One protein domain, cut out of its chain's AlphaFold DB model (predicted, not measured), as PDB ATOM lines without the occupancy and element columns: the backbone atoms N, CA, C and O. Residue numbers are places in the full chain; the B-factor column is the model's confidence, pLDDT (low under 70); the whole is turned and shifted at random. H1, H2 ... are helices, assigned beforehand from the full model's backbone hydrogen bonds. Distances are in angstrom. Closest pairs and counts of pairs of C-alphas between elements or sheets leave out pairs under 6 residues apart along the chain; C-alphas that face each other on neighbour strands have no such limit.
ATOM      1  N   LEU A  86      -3.487  -3.598  58.589       88.62
ATOM      2  CA  LEU A  86      -3.402  -2.137  58.711       88.62
ATOM      3  C   LEU A  86      -3.577  -1.666  60.167       88.62
ATOM      4  O   LEU A  86      -2.924  -0.717  60.583       88.62
ATOM      5  N   ARG A  87      -4.366  -2.387  60.977       87.38
ATOM      6  CA  ARG A  87      -4.523  -2.130  62.423       87.38
ATOM      7  C   ARG A  87      -3.259  -2.442  63.229       87.38
ATOM      8  O   ARG A  87      -2.943  -1.714  64.165       87.38
ATOM      9  N   ARG A  88      -2.534  -3.519  62.883       90.19
ATOM     10  CA  ARG A  88      -1.214  -3.816  63.469       90.19
ATOM     11  C   ARG A  88      -0.244  -2.704  63.078       90.19
ATOM     12  O   ARG A  88       0.329  -2.094  63.968       90.19
ATOM     13  N   CYS A  89      -0.152  -2.377  61.788       92.00
ATOM     14  CA  CYS A  89       0.728  -1.323  61.279       92.00
ATOM     15  C   CYS A  89       0.439   0.052  61.910       92.00
ATOM     16  O   CYS A  89       1.380   0.776  62.212       92.00
ATOM     17  N   HIS A  90      -0.832   0.384  62.169       91.25
ATOM     18  CA  HIS A  90      -1.232   1.594  62.895       91.25
ATOM     19  C   HIS A  90      -0.647   1.614  64.310       91.25
ATOM     20  O   HIS A  90       0.112   2.513  64.649       91.25
ATOM     21  N   ARG A  91      -0.919   0.577  65.116       90.69
ATOM     22  CA  ARG A  91      -0.404   0.478  66.494       90.69
ATOM     23  C   ARG A  91       1.119   0.458  66.565       90.69
ATOM     24  O   ARG A  91       1.694   1.082  67.445       90.69
ATOM     25  N   GLN A  92       1.766  -0.203  65.610       94.19
ATOM     26  CA  GLN A  92       3.220  -0.196  65.485       94.19
ATOM     27  C   GLN A  92       3.755   1.206  65.132       94.19
ATOM     28  O   GLN A  92       4.743   1.651  65.706       94.19
ATOM     29  N   MET A  93       3.084   1.945  64.246       94.94
ATOM     30  CA  MET A  93       3.477   3.314  63.909       94.94
ATOM     31  C   MET A  93       3.207   4.308  65.057       94.94
ATOM     32  O   MET A  93       4.026   5.192  65.292       94.94
ATOM     33  N   GLN A  94       2.145   4.126  65.851       93.44
ATOM     34  CA  GLN A  94       1.913   4.912  67.075       93.44
ATOM     35  C   GLN A  94       3.070   4.795  68.066       93.44
ATOM     36  O   GLN A  94       3.442   5.793  68.678       93.44
ATOM     37  N   THR A  95       3.661   3.605  68.208       95.19
ATOM     38  CA  THR A  95       4.849   3.410  69.047       95.19
ATOM     39  C   THR A  95       6.037   4.231  68.552       95.19
ATOM     40  O   THR A  95       6.727   4.820  69.375       95.19
ATOM     41  N   TYR A  96       6.256   4.336  67.236       96.81
ATOM     42  CA  TYR A  96       7.317   5.189  66.684       96.81
ATOM     43  C   TYR A  96       7.031   6.683  66.871       96.81
ATOM     44  O   TYR A  96       7.921   7.415  67.295       96.81
ATOM     45  N   VAL A  97       5.793   7.135  66.636       95.31
ATOM     46  CA  VAL A  97       5.395   8.529  66.909       95.31
ATOM     47  C   VAL A  97       5.621   8.884  68.380       95.31
ATOM     48  O   VAL A  97       6.164   9.945  68.673       95.31
ATOM     49  N   ALA A  98       5.249   7.990  69.300       93.38
ATOM     50  CA  ALA A  98       5.489   8.174  70.726       93.38
ATOM     51  C   ALA A  98       6.986   8.166  71.062       93.38
ATOM     52  O   ALA A  98       7.451   9.087  71.722       93.38
ATOM     53  N   ALA A  99       7.747   7.179  70.577       95.19
ATOM     54  CA  ALA A  99       9.189   7.077  70.795       95.19
ATOM     55  C   ALA A  99       9.927   8.366  70.404       95.19
ATOM     56  O   ALA A  99      10.701   8.893  71.201       95.19
ATOM     57  N   PHE A 100       9.640   8.911  69.217       95.81
ATOM     58  CA  PHE A 100      10.221  10.183  68.794       95.81
ATOM     59  C   PHE A 100       9.717  11.372  69.620       95.81
ATOM     60  O   PHE A 100      10.514  12.257  69.898       95.81
ATOM     61  N   ASP A 101       8.450  11.412  70.051       92.75
ATOM     62  CA  ASP A 101       7.940  12.518  70.879       92.75
ATOM     63  C   ASP A 101       8.550  12.537  72.292       92.75
ATOM     64  O   ASP A 101       8.960  13.600  72.752       92.75
ATOM     65  N   TYR A 102       8.680  11.385  72.962       91.88
ATOM     66  CA  TYR A 102       9.331  11.301  74.280       91.88
ATOM     67  C   TYR A 102      10.821  11.663  74.204       91.88
ATOM     68  O   TYR A 102      11.290  12.467  75.008       91.88
ATOM     69  N   LEU A 103      11.556  11.131  73.218       93.31
ATOM     70  CA  LEU A 103      12.973  11.468  73.033       93.31
ATOM     71  C   LEU A 103      13.163  12.933  72.613       93.31
ATOM     72  O   LEU A 103      14.081  13.589  73.090       93.31
ATOM     73  N   HIS A 104      12.281  13.486  71.773       92.75
ATOM     74  CA  HIS A 104      12.319  14.903  71.398       92.75
ATOM     75  C   HIS A 104      12.114  15.822  72.609       92.75
ATOM     76  O   HIS A 104      12.859  16.786  72.764       92.75
ATOM     77  N   ARG A 105      11.155  15.504  73.493       89.25
ATOM     78  CA  ARG A 105      10.922  16.254  74.740       89.25
ATOM     79  C   ARG A 105      12.116  16.188  75.682       89.25
ATOM     80  O   ARG A 105      12.513  17.227  76.188       89.25
ATOM     81  N   ALA A 106      12.718  15.011  75.859       89.00
ATOM     82  CA  ALA A 106      13.951  14.885  76.636       89.00
ATOM     83  C   ALA A 106      15.118  15.680  76.039       89.00
ATOM     84  O   ALA A 106      15.937  16.206  76.785       89.00
ATOM     85  N   GLN A 107      15.193  15.798  74.708       90.81
ATOM     86  CA  GLN A 107      16.293  16.520  74.078       90.81
ATOM     87  C   GLN A 107      16.080  18.018  74.239       90.81
ATOM     88  O   GLN A 107      17.031  18.713  74.550       90.81
ATOM     89  N   LEU A 108      14.843  18.502  74.081       88.75
ATOM     90  CA  LEU A 108      14.506  19.896  74.360       88.75
ATOM     91  C   LEU A 108      14.750  20.258  75.828       88.75
ATOM     92  O   LEU A 108      15.352  21.289  76.086       88.75
ATOM     93  N   ASP A 109      14.342  19.411  76.776       84.88
ATOM     94  CA  ASP A 109      14.609  19.618  78.204       84.88
ATOM     95  C   ASP A 109      16.114  19.776  78.478       84.88
ATOM     96  O   ASP A 109      16.560  20.758  79.070       84.88
ATOM     97  N   TRP A 110      16.930  18.858  77.955       85.75
ATOM     98  CA  TRP A 110      18.385  18.943  78.071       85.75
ATOM     99  C   TRP A 110      18.979  20.155  77.326       85.75
ATOM    100  O   TRP A 110      19.882  20.802  77.855       85.75
ATOM    101  N   ASP A 111      18.469  20.491  76.134       88.50
ATOM    102  CA  ASP A 111      18.898  21.657  75.350       88.50
ATOM    103  C   ASP A 111      18.652  22.956  76.146       88.50
ATOM    104  O   ASP A 111      19.579  23.752  76.315       88.50
ATOM    105  N   TYR A 112      17.444  23.142  76.701       86.00
ATOM    106  CA  TYR A 112      17.071  24.326  77.487       86.00
ATOM    107  C   TYR A 112      17.928  24.470  78.747       86.00
ATOM    108  O   TYR A 112      18.428  25.559  79.023       86.00
ATOM    109  N   ASN A 113      18.182  23.367  79.459       83.00
ATOM    110  CA  ASN A 113      19.073  23.343  80.624       83.00
ATOM    111  C   ASN A 113      20.554  23.617  80.271       83.00
ATOM    112  O   ASN A 113      21.376  23.852  81.156       83.00
ATOM    113  N   LYS A 114      20.912  23.615  78.980       85.19
ATOM    114  CA  LYS A 114      22.209  24.066  78.449       85.19
ATOM    115  C   LYS A 114      22.148  25.443  77.774       85.19
ATOM    116  O   LYS A 114      23.088  25.814  77.077       85.19
ATOM    117  N   GLY A 115      21.065  26.200  77.962       84.06
ATOM    118  CA  GLY A 115      20.872  27.524  77.360       84.06
ATOM    119  C   GLY A 115      20.612  27.499  75.848       84.06
ATOM    120  O   GLY A 115      20.586  28.549  75.210       84.06
ATOM    121  N   MET A 116      20.410  26.321  75.251       86.19
ATOM    122  CA  MET A 116      20.117  26.167  73.828       86.19
ATOM    123  C   MET A 116      18.605  26.095  73.599       86.19
ATOM    124  O   MET A 116      17.908  25.320  74.243       86.19
ATOM    125  N   GLN A 117      18.083  26.840  72.622       83.88
ATOM    126  CA  GLN A 117      16.661  26.720  72.267       83.88
ATOM    127  C   GLN A 117      16.333  25.407  71.539       83.88
ATOM    128  O   GLN A 117      15.246  24.861  71.723       83.88
ATOM    129  N   GLN A 118      17.237  24.931  70.670       88.31
ATOM    130  CA  GLN A 118      17.055  23.694  69.907       88.31
ATOM    131  C   GLN A 118      18.371  23.201  69.271       88.31
ATOM    132  O   GLN A 118      18.913  23.836  68.359       88.31
ATOM    133  N   SER A 119      18.863  22.039  69.701       92.44
ATOM    134  CA  SER A 119      19.996  21.343  69.079       92.44
ATOM    135  C   SER A 119      19.653  20.728  67.713       92.44
ATOM    136  O   SER A 119      18.496  20.600  67.302       92.44
ATOM    137  N   GLN A 120      20.684  20.294  66.977       93.06
ATOM    138  CA  GLN A 120      20.483  19.508  65.754       93.06
ATOM    139  C   GLN A 120      19.769  18.174  66.045       93.06
ATOM    140  O   GLN A 120      18.937  17.741  65.250       93.06
ATOM    141  N   THR A 121      20.027  17.562  67.207       93.94
ATOM    142  CA  THR A 121      19.381  16.316  67.643       93.94
ATOM    143  C   THR A 121      17.885  16.509  67.885       93.94
ATOM    144  O   THR A 121      17.085  15.709  67.398       93.94
ATOM    145  N   SER A 122      17.463  17.584  68.569       93.50
ATOM    146  CA  SER A 122      16.031  17.843  68.775       93.50
ATOM    147  C   SER A 122      15.325  18.222  67.470       93.50
ATOM    148  O   SER A 122      14.195  17.769  67.267       93.50
ATOM    149  N   ARG A 123      15.987  18.939  66.543       93.88
ATOM    150  CA  ARG A 123      15.488  19.147  65.165       93.88
ATOM    151  C   ARG A 123      15.303  17.837  64.398       93.88
ATOM    152  O   ARG A 123      14.265  17.631  63.774       93.88
ATOM    153  N   GLU A 124      16.275  16.932  64.452       95.25
ATOM    154  CA  GLU A 124      16.188  15.640  63.771       95.25
ATOM    155  C   GLU A 124      15.050  14.767  64.334       95.25
ATOM    156  O   GLU A 124      14.255  14.213  63.568       95.25
ATOM    157  N   LEU A 125      14.913  14.698  65.663       95.25
ATOM    158  CA  LEU A 125      13.818  13.979  66.323       95.25
ATOM    159  C   LEU A 125      12.443  14.556  65.962       95.25
ATOM    160  O   LEU A 125      11.505  13.793  65.729       95.25
ATOM    161  N   LEU A 126      12.326  15.884  65.853       93.50
ATOM    162  CA  LEU A 126      11.111  16.566  65.404       93.50
ATOM    163  C   LEU A 126      10.723  16.153  63.976       93.50
ATOM    164  O   LEU A 126       9.566  15.805  63.727       93.50
ATOM    165  N   THR A 127      11.686  16.129  63.051       94.25
ATOM    166  CA  THR A 127      11.464  15.687  61.665       94.25
ATOM    167  C   THR A 127      11.020  14.225  61.604       94.25
ATOM    168  O   THR A 127      10.013  13.913  60.965       94.25
ATOM    169  N   LEU A 128      11.702  13.330  62.329       95.88
ATOM    170  CA  LEU A 128      11.347  11.907  62.405       95.88
ATOM    171  C   LEU A 128       9.949  11.689  63.013       95.88
ATOM    172  O   LEU A 128       9.162  10.901  62.486       95.88
ATOM    173  N   ARG A 129       9.595  12.440  64.066       94.50
ATOM    174  CA  ARG A 129       8.256  12.435  64.678       94.50
ATOM    175  C   ARG A 129       7.173  12.853  63.685       94.50
ATOM    176  O   ARG A 129       6.135  12.196  63.593       94.50
ATOM    177  N   ASN A 130       7.392  13.948  62.960       92.50
ATOM    178  CA  ASN A 130       6.408  14.504  62.030       92.50
ATOM    179  C   ASN A 130       6.201  13.580  60.815       92.50
ATOM    180  O   ASN A 130       5.062  13.316  60.429       92.50
ATOM    181  N   ASN A 131       7.278  12.993  60.292       94.31
ATOM    182  CA  ASN A 131       7.233  11.955  59.262       94.31
ATOM    183  C   ASN A 131       6.452  10.708  59.733       94.31
ATOM    184  O   ASN A 131       5.526  10.257  59.056       94.31
ATOM    185  N   ALA A 132       6.732  10.210  60.943       95.25
ATOM    186  CA  ALA A 132       5.988   9.095  61.533       95.25
ATOM    187  C   ALA A 132       4.492   9.422  61.725       95.25
ATOM    188  O   ALA A 132       3.641   8.565  61.476       95.25
ATOM    189  N   ARG A 133       4.144  10.665  62.102       92.56
ATOM    190  CA  ARG A 133       2.745  11.136  62.168       92.56
ATOM    191  C   ARG A 133       2.071  11.127  60.799       92.56
ATOM    192  O   ARG A 133       0.943  10.647  60.702       92.56
ATOM    193  N   SER A 134       2.742  11.617  59.755       92.06
ATOM    194  CA  SER A 134       2.206  11.609  58.387       92.06
ATOM    195  C   SER A 134       1.909  10.182  57.919       92.06
ATOM    196  O   SER A 134       0.804   9.880  57.456       92.06
ATOM    197  N   ILE A 135       2.844   9.248  58.124       93.25
ATOM    198  CA  ILE A 135       2.632   7.843  57.752       93.25
ATOM    199  C   ILE A 135       1.526   7.209  58.611       93.25
ATOM    200  O   ILE A 135       0.694   6.480  58.071       93.25
ATOM    201  N   LEU A 136       1.443   7.517  59.912       92.62
ATOM    202  CA  LEU A 136       0.340   7.059  60.763       92.62
ATOM    203  C   LEU A 136      -1.020   7.536  60.230       92.62
ATOM    204  O   LEU A 136      -1.933   6.722  60.101       92.62
ATOM    205  N   CYS A 137      -1.128   8.811  59.848       89.50
ATOM    206  CA  CYS A 137      -2.346   9.378  59.273       89.50
ATOM    207  C   CYS A 137      -2.733   8.693  57.947       89.50
ATOM    208  O   CYS A 137      -3.885   8.314  57.732       89.50
ATOM    209  N   ASN A 138      -1.753   8.424  57.079       90.56
ATOM    210  CA  ASN A 138      -1.972   7.661  55.849       90.56
ATOM    211  C   ASN A 138      -2.461   6.221  56.124       90.56
ATOM    212  O   ASN A 138      -3.317   5.709  55.395       90.56
ATOM    213  N   ILE A 139      -1.958   5.565  57.179       91.19
ATOM    214  CA  ILE A 139      -2.440   4.243  57.615       91.19
ATOM    215  C   ILE A 139      -3.877   4.337  58.143       91.19
ATOM    216  O   ILE A 139      -4.703   3.501  57.780       91.19
ATOM    217  N   GLU A 140      -4.197   5.341  58.961       86.56
ATOM    218  CA  GLU A 140      -5.544   5.577  59.499       86.56
ATOM    219  C   GLU A 140      -6.570   5.767  58.368       86.56
ATOM    220  O   GLU A 140      -7.567   5.041  58.287       86.56
ATOM    221  N   HIS A 141      -6.263   6.636  57.402       85.19
ATOM    222  CA  HIS A 141      -7.073   6.823  56.201       85.19
ATOM    223  C   HIS A 141      -7.240   5.512  55.403       85.19
ATOM    224  O   HIS A 141      -8.330   5.222  54.897       85.19
ATOM    225  N   ALA A 142      -6.209   4.662  55.326       87.31
ATOM    226  CA  ALA A 142      -6.319   3.346  54.698       87.31
ATOM    227  C   ALA A 142      -7.206   2.362  55.493       87.31
ATOM    228  O   ALA A 142      -7.973   1.610  54.881       87.31
ATOM    229  N   VAL A 143      -7.158   2.377  56.831       85.38
ATOM    230  CA  VAL A 143      -8.058   1.591  57.700       85.38
ATOM    231  C   VAL A 143      -9.512   2.018  57.495       85.38
ATOM    232  O   VAL A 143     -10.368   1.152  57.288       85.38
ATOM    233  N   ASN A 144      -9.784   3.324  57.490       80.56
ATOM    234  CA  ASN A 144     -11.127   3.884  57.325       80.56
ATOM    235  C   ASN A 144     -11.729   3.542  55.950       80.56
ATOM    236  O   ASN A 144     -12.895   3.166  55.862       80.56
ATOM    237  N   ASN A 145     -10.924   3.567  54.883       81.00
ATOM    238  CA  ASN A 145     -11.371   3.216  53.529       81.00
ATOM    239  C   ASN A 145     -11.576   1.707  53.279       81.00
ATOM    240  O   ASN A 145     -12.301   1.337  52.356       81.00
ATOM    241  N   THR A 146     -10.929   0.828  54.056       79.31
ATOM    242  CA  THR A 146     -11.012  -0.641  53.884       79.31
ATOM    243  C   THR A 146     -11.928  -1.339  54.895       79.31
ATOM    244  O   THR A 146     -12.410  -2.442  54.632       79.31
ATOM    245  N   THR A 147     -12.216  -0.710  56.036       74.00
ATOM    246  CA  THR A 147     -13.097  -1.265  57.075       74.00
ATOM    247  C   THR A 147     -14.567  -0.933  56.777       74.00
ATOM    248  O   THR A 147     -14.896   0.133  56.271       74.00
ATOM    249  N   SER A 148     -15.500  -1.840  57.088       67.44
ATOM    250  CA  SER A 148     -16.943  -1.535  56.996       67.44
ATOM    251  C   SER A 148     -17.375  -0.549  58.087       67.44
ATOM    252  O   SER A 148     -16.913  -0.722  59.209       67.44
ATOM    253  N   LYS A 149     -18.303   0.393  57.824       62.97
ATOM    254  CA  LYS A 149     -18.763   1.407  58.808       62.97
ATOM    255  C   LYS A 149     -19.085   0.806  60.195       62.97
ATOM    256  O   LYS A 149     -18.529   1.245  61.197       62.97
ATOM    257  N   SER A 150     -19.868  -0.276  60.242       60.62
ATOM    258  CA  SER A 150     -20.236  -0.985  61.485       60.62
ATOM    259  C   SER A 150     -19.057  -1.613  62.241       60.62
ATOM    260  O   SER A 150     -19.082  -1.711  63.468       60.62
ATOM    261  N   LYS A 151     -17.996  -2.018  61.530       65.31
ATOM    262  CA  LYS A 151     -16.733  -2.452  62.142       65.31
ATOM    263  C   LYS A 151     -15.867  -1.246  62.517       65.31
ATOM    264  O   LYS A 151     -15.212  -1.309  63.549       65.31
ATOM    265  N   ALA A 152     -15.866  -0.168  61.731       63.09
ATOM    266  CA  ALA A 152     -15.044   1.026  61.936       63.09
ATOM    267  C   ALA A 152     -15.380   1.737  63.256       63.09
ATOM    268  O   ALA A 152     -14.467   1.984  64.037       63.09
ATOM    269  N   ALA A 153     -16.667   1.926  63.571       61.34
ATOM    270  CA  ALA A 153     -17.113   2.508  64.843       61.34
ATOM    271  C   ALA A 153     -16.531   1.770  66.069       61.34
ATOM    272  O   ALA A 153     -15.890   2.374  66.923       61.34
ATOM    273  N   ARG A 154     -16.622   0.429  66.095       64.44
ATOM    274  CA  ARG A 154     -16.012  -0.412  67.151       64.44
ATOM    275  C   ARG A 154     -14.476  -0.438  67.111       64.44
ATOM    276  O   ARG A 154     -13.838  -0.949  68.026       64.44
ATOM    277  N   THR A 155     -13.868   0.027  66.021       63.94
ATOM    278  CA  THR A 155     -12.425  -0.093  65.775       63.94
ATOM    279  C   THR A 155     -11.633   1.083  66.316       63.94
ATOM    280  O   THR A 155     -10.490   0.850  66.700       63.94
ATOM    281  N   ILE A 156     -12.214   2.285  66.404       65.94
ATOM    282  CA  ILE A 156     -11.527   3.498  66.884       65.94
ATOM    283  C   ILE A 156     -10.861   3.220  68.241       65.94
ATOM    284  O   ILE A 156      -9.637   3.248  68.336       65.94
ATOM    285  N   ASN A 157     -11.622   2.751  69.233       65.25
ATOM    286  CA  ASN A 157     -11.082   2.397  70.555       65.25
ATOM    287  C   ASN A 157     -10.018   1.275  70.509       65.25
ATOM    288  O   ASN A 157      -9.093   1.267  71.315       65.25
ATOM    289  N   SER A 158     -10.080   0.353  69.536       67.81
ATOM    290  CA  SER A 158      -9.082  -0.722  69.351       67.81
ATOM    291  C   SER A 158      -7.765  -0.268  68.690       67.81
ATOM    292  O   SER A 158      -6.795  -1.038  68.637       67.81
ATOM    293  N   LEU A 159      -7.739   0.954  68.149       75.56
ATOM    294  CA  LEU A 159      -6.563   1.617  67.582       75.56
ATOM    295  C   LEU A 159      -5.889   2.566  68.582       75.56
ATOM    296  O   LEU A 159      -4.819   3.081  68.282       75.56
ATOM    297  N   LEU A 160      -6.471   2.801  69.758       77.25
ATOM    298  CA  LEU A 160      -5.917   3.714  70.754       77.25
ATOM    299  C   LEU A 160      -5.023   2.967  71.755       77.25
ATOM    300  O   LEU A 160      -5.389   1.927  72.304       77.25
ATOM    301  N   ILE A 161      -3.829   3.513  72.007       83.12
ATOM    302  CA  ILE A 161      -2.899   3.038  73.041       83.12
ATOM    303  C   ILE A 161      -2.833   4.119  74.116       83.12
ATOM    304  O   ILE A 161      -2.245   5.178  73.889       83.12
ATOM    305  N   SER A 162      -3.444   3.862  75.276       84.38
ATOM    306  CA  SER A 162      -3.484   4.820  76.390       84.38
ATOM    307  C   SER A 162      -2.079   5.272  76.807       84.38
ATOM    308  O   SER A 162      -1.121   4.501  76.731       84.38
ATOM    309  N   ARG A 163      -1.948   6.523  77.278       82.31
ATOM    310  CA  ARG A 163      -0.647   7.136  77.622       82.31
ATOM    311  C   ARG A 163       0.178   6.251  78.571       82.31
ATOM    312  O   ARG A 163       1.285   5.865  78.217       82.31
ATOM    313  N   ARG A 164      -0.435   5.790  79.674       84.56
ATOM    314  CA  ARG A 164       0.168   4.852  80.646       84.56
ATOM    315  C   ARG A 164       0.632   3.529  80.015       84.56
ATOM    316  O   ARG A 164       1.631   2.961  80.442       84.56
ATOM    317  N   ARG A 165      -0.096   3.003  79.018       89.00
ATOM    318  CA  ARG A 165       0.292   1.775  78.300       89.00
ATOM    319  C   ARG A 165       1.467   2.028  77.359       89.00
ATOM    320  O   ARG A 165       2.314   1.152  77.234       89.00
ATOM    321  N   MET A 166       1.522   3.197  76.724       90.19
ATOM    322  CA  MET A 166       2.652   3.590  75.882       90.19
ATOM    323  C   MET A 166       3.927   3.776  76.718       90.19
ATOM    324  O   MET A 166       4.961   3.228  76.364       90.19
ATOM    325  N   GLU A 167       3.841   4.446  77.869       87.50
ATOM    326  CA  GLU A 167       4.976   4.637  78.793       87.50
ATOM    327  C   GLU A 167       5.516   3.307  79.342       87.50
ATOM    328  O   GLU A 167       6.723   3.120  79.412       87.50
ATOM    329  N   LYS A 168       4.644   2.340  79.671       89.38
ATOM    330  CA  LYS A 168       5.071   0.981  80.067       89.38
ATOM    331  C   LYS A 168       5.699   0.166  78.926       89.38
ATOM    332  O   LYS A 168       6.422  -0.791  79.194       89.38
ATOM    333  N   LEU A 169       5.376   0.500  77.676       91.50
ATOM    334  CA  LEU A 169       5.884  -0.176  76.481       91.50
ATOM    335  C   LEU A 169       7.241   0.393  76.045       91.50
ATOM    336  O   LEU A 169       8.085  -0.361  75.576       91.50
ATOM    337  N   LEU A 170       7.457   1.701  76.195       92.38
ATOM    338  CA  LEU A 170       8.697   2.382  75.824       92.38
ATOM    339  C   LEU A 170       9.756   2.234  76.929       92.38
ATOM    340  O   LEU A 170       9.887   3.083  77.805       92.38
ATOM    341  N   GLN A 171      10.517   1.141  76.881       91.19
ATOM    342  CA  GLN A 171      11.520   0.780  77.891       91.19
ATOM    343  C   GLN A 171      12.910   1.331  77.527       91.19
ATOM    344  O   GLN A 171      13.851   0.585  77.267       91.19
ATOM    345  N   PHE A 172      13.009   2.659  77.454       91.50
ATOM    346  CA  PHE A 172      14.251   3.381  77.160       91.50
ATOM    347  C   PHE A 172      15.225   3.420  78.348       91.50
ATOM    348  O   PHE A 172      14.810   3.295  79.499       91.50
ATOM    349  N   ASP A 173      16.514   3.635  78.060       88.56
ATOM    350  CA  ASP A 173      17.519   3.984  79.080       88.56
ATOM    351  C   ASP A 173      17.342   5.415  79.594       88.56
ATOM    352  O   ASP A 173      17.568   5.715  80.766       88.56
ATOM    353  N   THR A 174      16.934   6.306  78.695       85.75
ATOM    354  CA  THR A 174      16.515   7.668  79.011       85.75
ATOM    355  C   THR A 174      15.281   7.616  79.909       85.75
ATOM    356  O   THR A 174      14.286   6.981  79.553       85.75
ATOM    357  N   ASP A 175      15.305   8.314  81.049       79.94
ATOM    358  CA  ASP A 175      14.168   8.352  81.976       79.94
ATOM    359  C   ASP A 175      13.012   9.203  81.424       79.94
ATOM    360  O   ASP A 175      12.790  10.359  81.797       79.94
ATOM    361  N   ILE A 176      12.229   8.594  80.532       75.75
ATOM    362  CA  ILE A 176      11.064   9.221  79.906       75.75
ATOM    363  C   ILE A 176       9.937   9.568  80.893       75.75
ATOM    364  O   ILE A 176       8.964  10.209  80.496       75.75
ATOM    365  N   LYS A 177      10.029   9.158  82.169       71.69
ATOM    366  CA  LYS A 177       9.015   9.487  83.179       71.69
ATOM    367  C   LYS A 177       9.101  10.954  83.590       71.69
ATOM    368  O   LYS A 177       8.049  11.552  83.801       71.69
ATOM    369  N   LYS A 178      10.308  11.531  83.674       67.56
ATOM    370  CA  LYS A 178      10.506  12.961  83.988       67.56
ATOM    371  C   LYS A 178       9.916  13.844  82.888       67.56
ATOM    372  O   LYS A 178       9.066  14.686  83.151       67.56
ATOM    373  N   VAL A 179      10.235  13.528  81.634       69.19
ATOM    374  CA  VAL A 179       9.782  14.269  80.439       69.19
ATOM    375  C   VAL A 179       8.386  13.851  79.948       69.19
ATOM    376  O   VAL A 179       7.976  14.184  78.831       69.19
ATOM    377  N   SER A 180       7.641  13.090  80.758       67.25
ATOM    378  CA  SER A 180       6.298  12.643  80.396       67.25
ATOM    379  C   SER A 180       5.351  13.840  80.262       67.25
ATOM    380  O   SER A 180       5.294  14.681  81.165       67.25
ATOM    381  N   PRO A 181       4.480  13.874  79.234       59.44
ATOM    382  CA  PRO A 181       3.388  14.846  79.147       59.44
ATOM    383  C   PRO A 181       2.388  14.807  80.324       59.44
ATOM    384  O   PRO A 181       1.451  15.598  80.342       59.44
ATOM    385  N   LEU A 182       2.501  13.859  81.268       57.06
ATOM    386  CA  LEU A 182       1.757  13.857  82.543       57.06
ATOM    387  C   LEU A 182       2.452  14.637  83.666       57.06
ATOM    388  O   LEU A 182       1.784  15.018  84.625       57.06
ATOM    389  N   ARG A 183       3.778  14.794  83.589       58.38
ATOM    390  CA  ARG A 183       4.625  15.315  84.673       58.38
ATOM    391  C   ARG A 183       5.323  16.626  84.333       58.38
ATOM    392  O   ARG A 183       5.652  17.352  85.253       58.38
ATOM    393  N   TRP A 184       5.415  16.991  83.055       55.88
ATOM    394  CA  TRP A 184       6.002  18.258  82.598       55.88
ATOM    395  C   TRP A 184       5.481  19.514  83.336       55.88
ATOM    396  O   TRP A 184       6.238  20.444  83.578       55.88
ATOM    397  N   ASN A 185       4.203  19.528  83.737       52.53
ATOM    398  CA  ASN A 185       3.586  20.642  84.479       52.53
ATOM    399  C   ASN A 185       3.457  20.383  85.994       52.53
ATOM    400  O   ASN A 185       2.806  21.159  86.691       52.53
ATOM    401  N   LYS A 186       3.997  19.274  86.507       51.53
ATOM    402  CA  LYS A 186       3.955  18.905  87.926       51.53
ATOM    403  C   LYS A 186       5.377  18.731  88.437       51.53
ATOM    404  O   LYS A 186       5.931  17.638  88.361       51.53
ATOM    405  N   HIS A 197      21.709  13.215  80.383       71.62
ATOM    406  CA  HIS A 197      21.762  13.281  78.926       71.62
ATOM    407  C   HIS A 197      21.078  12.042  78.323       71.62
ATOM    408  O   HIS A 197      21.255  10.929  78.826       71.62
ATOM    409  N   ILE A 198      20.320  12.226  77.239       86.94
ATOM    410  CA  ILE A 198      19.644  11.127  76.534       86.94
ATOM    411  C   ILE A 198      20.636  10.012  76.208       86.94
ATOM    412  O   ILE A 198      21.742  10.272  75.734       86.94
ATOM    413  N   SER A 199      20.231   8.755  76.381       90.69
ATOM    414  CA  SER A 199      21.066   7.644  75.933       90.69
ATOM    415  C   SER A 199      21.270   7.728  74.412       90.69
ATOM    416  O   SER A 199      20.302   7.598  73.652       90.69
ATOM    417  N   PRO A 200      22.512   7.889  73.911       91.88
ATOM    418  CA  PRO A 200      22.762   7.901  72.471       91.88
ATOM    419  C   PRO A 200      22.401   6.554  71.828       91.88
ATOM    420  O   PRO A 200      22.173   6.485  70.621       91.88
ATOM    421  N   ILE A 201      22.314   5.488  72.633       92.81
ATOM    422  CA  ILE A 201      21.866   4.160  72.216       92.81
ATOM    423  C   ILE A 201      20.361   4.189  71.900       92.81
ATOM    424  O   ILE A 201      19.977   3.715  70.830       92.81
ATOM    425  N   ASP A 202      19.524   4.831  72.730       94.75
ATOM    426  CA  ASP A 202      18.082   4.983  72.462       94.75
ATOM    427  C   ASP A 202      17.846   5.685  71.116       94.75
ATOM    428  O   ASP A 202      17.123   5.171  70.259       94.75
ATOM    429  N   LEU A 203      18.512   6.826  70.896       95.25
ATOM    430  CA  LEU A 203      18.417   7.605  69.655       95.25
ATOM    431  C   LEU A 203      18.749   6.746  68.425       95.25
ATOM    432  O   LEU A 203      17.976   6.685  67.460       95.25
ATOM    433  N   LYS A 204      19.888   6.041  68.479       94.88
ATOM    434  CA  LYS A 204      20.377   5.172  67.400       94.88
ATOM    435  C   LYS A 204      19.411   4.024  67.113       94.88
ATOM    436  O   LYS A 204      19.069   3.798  65.949       94.88
ATOM    437  N   PHE A 205      18.929   3.328  68.144       95.81
ATOM    438  CA  PHE A 205      18.006   2.208  67.971       95.81
ATOM    439  C   PHE A 205      16.644   2.646  67.443       95.81
ATOM    440  O   PHE A 205      16.166   2.037  66.485       95.81
ATOM    441  N   VAL A 206      16.037   3.715  67.972       96.56
ATOM    442  CA  VAL A 206      14.737   4.195  67.470       96.56
ATOM    443  C   VAL A 206      14.837   4.585  65.999       96.56
ATOM    444  O   VAL A 206      14.049   4.087  65.191       96.56
ATOM    445  N   LYS A 207      15.840   5.384  65.610       95.81
ATOM    446  CA  LYS A 207      16.044   5.779  64.208       95.81
ATOM    447  C   LYS A 207      16.329   4.577  63.298       95.81
ATOM    448  O   LYS A 207      15.693   4.432  62.253       95.81
ATOM    449  N   SER A 208      17.249   3.691  63.688       94.81
ATOM    450  CA  SER A 208      17.629   2.513  62.892       94.81
ATOM    451  C   SER A 208      16.460   1.539  62.692       94.81
ATOM    452  O   SER A 208      16.161   1.128  61.560       94.81
ATOM    453  N   ARG A 209      15.740   1.210  63.775       95.69
ATOM    454  CA  ARG A 209      14.554   0.343  63.729       95.69
ATOM    455  C   ARG A 209      13.434   0.990  62.918       95.69
ATOM    456  O   ARG A 209      12.850   0.296  62.090       95.69
ATOM    457  N   TYR A 210      13.206   2.300  63.051       96.94
ATOM    458  CA  TYR A 210      12.202   3.035  62.276       96.94
ATOM    459  C   TYR A 210      12.464   2.983  60.765       96.94
ATOM    460  O   TYR A 210      11.605   2.543  60.001       96.94
ATOM    461  N   LEU A 211      13.671   3.340  60.316       94.81
ATOM    462  CA  LEU A 211      14.024   3.285  58.891       94.81
ATOM    463  C   LEU A 211      13.955   1.851  58.342       94.81
ATOM    464  O   LEU A 211      13.499   1.621  57.218       94.81
ATOM    465  N   THR A 212      14.346   0.861  59.150       94.75
ATOM    466  CA  THR A 212      14.207  -0.562  58.813       94.75
ATOM    467  C   THR A 212      12.736  -0.981  58.712       94.75
ATOM    468  O   THR A 212      12.359  -1.678  57.766       94.75
ATOM    469  N   TYR A 213      11.889  -0.523  59.636       96.25
ATOM    470  CA  TYR A 213      10.446  -0.737  59.622       96.25
ATOM    471  C   TYR A 213       9.823  -0.148  58.353       96.25
ATOM    472  O   TYR A 213       9.120  -0.876  57.656       96.25
ATOM    473  N   LEU A 214      10.139   1.099  57.977       95.88
ATOM    474  CA  LEU A 214       9.633   1.723  56.747       95.88
ATOM    475  C   LEU A 214      10.008   0.924  55.492       95.88
ATOM    476  O   LEU A 214       9.134   0.584  54.691       95.88
ATOM    477  N   ARG A 215      11.280   0.525  55.349       94.75
ATOM    478  CA  ARG A 215      11.743  -0.325  54.233       94.75
ATOM    479  C   ARG A 215      10.962  -1.638  54.157       94.75
ATOM    480  O   ARG A 215      10.535  -2.048  53.074       94.75
ATOM    481  N   LYS A 216      10.758  -2.310  55.295       95.31
ATOM    482  CA  LYS A 216       9.979  -3.558  55.364       95.31
ATOM    483  C   LYS A 216       8.483  -3.321  55.112       95.31
ATOM    484  O   LYS A 216       7.853  -4.150  54.457       95.31
ATOM    485  N   PHE A 217       7.928  -2.189  55.542       95.25
ATOM    486  CA  PHE A 217       6.526  -1.815  55.340       95.25
ATOM    487  C   PHE A 217       6.215  -1.541  53.864       95.25
ATOM    488  O   PHE A 217       5.258  -2.094  53.326       95.25
ATOM    489  N   ILE A 218       7.084  -0.804  53.164       94.62
ATOM    490  CA  ILE A 218       7.000  -0.591  51.710       94.62
ATOM    491  C   ILE A 218       7.060  -1.934  50.961       94.62
ATOM    492  O   ILE A 218       6.249  -2.179  50.061       94.62
ATOM    493  N   LYS A 219       7.967  -2.845  51.355       93.69
ATOM    494  CA  LYS A 219       8.043  -4.208  50.794       93.69
ATOM    495  C   LYS A 219       6.754  -5.008  51.047       93.69
ATOM    496  O   LYS A 219       6.256  -5.653  50.124       93.69
ATOM    497  N   LEU A 220       6.185  -4.950  52.254       93.06
ATOM    498  CA  LEU A 220       4.933  -5.625  52.626       93.06
ATOM    499  C   LEU A 220       3.725  -5.104  51.824       93.06
ATOM    500  O   LEU A 220       2.939  -5.899  51.296       93.06
ATOM    501  N   LEU A 221       3.610  -3.782  51.677       91.81
ATOM    502  CA  LEU A 221       2.586  -3.129  50.857       91.81
ATOM    503  C   LEU A 221       2.682  -3.585  49.395       91.81
ATOM    504  O   LEU A 221       1.692  -4.080  48.854       91.81
ATOM    505  N   ARG A 222       3.883  -3.529  48.797       90.75
ATOM    506  CA  ARG A 222       4.143  -3.968  47.414       90.75
ATOM    507  C   ARG A 222       3.818  -5.452  47.193       90.75
ATOM    508  O   ARG A 222       3.171  -5.807  46.213       90.75
ATOM    509  N   ARG A 223       4.225  -6.341  48.111       88.88
ATOM    510  CA  ARG A 223       3.898  -7.781  48.018       88.88
ATOM    511  C   ARG A 223       2.390  -8.022  48.075       88.88
ATOM    512  O   ARG A 223       1.887  -8.865  47.336       88.88
ATOM    513  N   THR A 224       1.667  -7.276  48.910       86.94
ATOM    514  CA  THR A 224       0.206  -7.400  49.003       86.94
ATOM    515  C   THR A 224      -0.478  -6.898  47.731       86.94
ATOM    516  O   THR A 224      -1.308  -7.608  47.167       86.94
ATOM    517  N   THR A 225      -0.116  -5.712  47.230       86.44
ATOM    518  CA  THR A 225      -0.733  -5.140  46.022       86.44
ATOM    519  C   THR A 225      -0.466  -5.978  44.768       86.44
ATOM    520  O   THR A 225      -1.358  -6.067  43.923       86.44
ATOM    521  N   ASN A 226       0.692  -6.648  44.689       84.69
ATOM    522  CA  ASN A 226       1.042  -7.568  43.601       84.69
ATOM    523  C   ASN A 226       0.311  -8.923  43.687       84.69
ATOM    524  O   ASN A 226      -0.147  -9.441  42.668       84.69
ATOM    525  N   ARG A 227       0.119  -9.486  44.892       81.31
ATOM    526  CA  ARG A 227      -0.728 -10.686  45.078       81.31
ATOM    527  C   ARG A 227      -2.177 -10.435  44.637       81.31
ATOM    528  O   ARG A 227      -2.817 -11.328  44.106       81.31
ATOM    529  N   MET A 228      -2.665  -9.198  44.778       77.50
ATOM    530  CA  MET A 228      -3.985  -8.752  44.298       77.50
ATOM    531  C   MET A 228      -4.025  -8.377  42.797       77.50
ATOM    532  O   MET A 228      -4.991  -7.755  42.339       77.50
ATOM    533  N   SER A 229      -2.979  -8.662  42.011       63.41
ATOM    534  CA  SER A 229      -2.991  -8.500  40.543       63.41
ATOM    535  C   SER A 229      -2.952  -9.795  39.746       63.41
ATOM    536  O   SER A 229      -3.217  -9.718  38.555       63.41
ATOM    537  N   VAL A 230      -2.673 -10.946  40.360       56.44
ATOM    538  CA  VAL A 230      -2.689 -12.233  39.651       56.44
ATOM    539  C   VAL A 230      -4.146 -12.696  39.491       56.44
ATOM    540  O   VAL A 230      -4.817 -12.885  40.510       56.44
TER     541      VAL A 230
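What this domain is: This is residues 86 to 186 and 197 to 230 of the 266 residues of an uncharacterized protein of Musca domestica (UniProt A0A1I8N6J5). Long helices H1 and H2 form a hairpin, and H5 packs on H1, making an elongated bundle. Short H3 lies near H2, H4 near H1. The printed part has 135 residues with five named helices, H1 to H5, all helix, only just compact, close to loose: radius of gyration of the C-alphas 17.1 A, spans 58 by 29 by 23 A.

How they stand to each other: H1, residues 86 to 113, touches H2, residues 120 to 146, opposite ways, closest at C-alphas Phe 100 and Arg 129, 5.1 A. H5, residues 200 to 227, touches H1 with residues 203 to 210 alone, closest at C-alphas Tyr 96 and Tyr 210, 6.9 A. In H1, H2 and H5 every O i to N i+4 pair is within hydrogen-bond range.

Where its parts are: C-alpha 86 is at (-3.402, -2.137, 58.711), C-alpha 227 at (-0.728, -10.686, 45.078). H1 spans 40.4 A, H5 40.6 A. H3 is residues 149 to 155, H4 163 to 169.

The domain as a whole: Residues 187 to 196 are cut out, a 20.7 A gap; pLDDT is under 70 at 148 to 158, 178 to 186, 229 to 230.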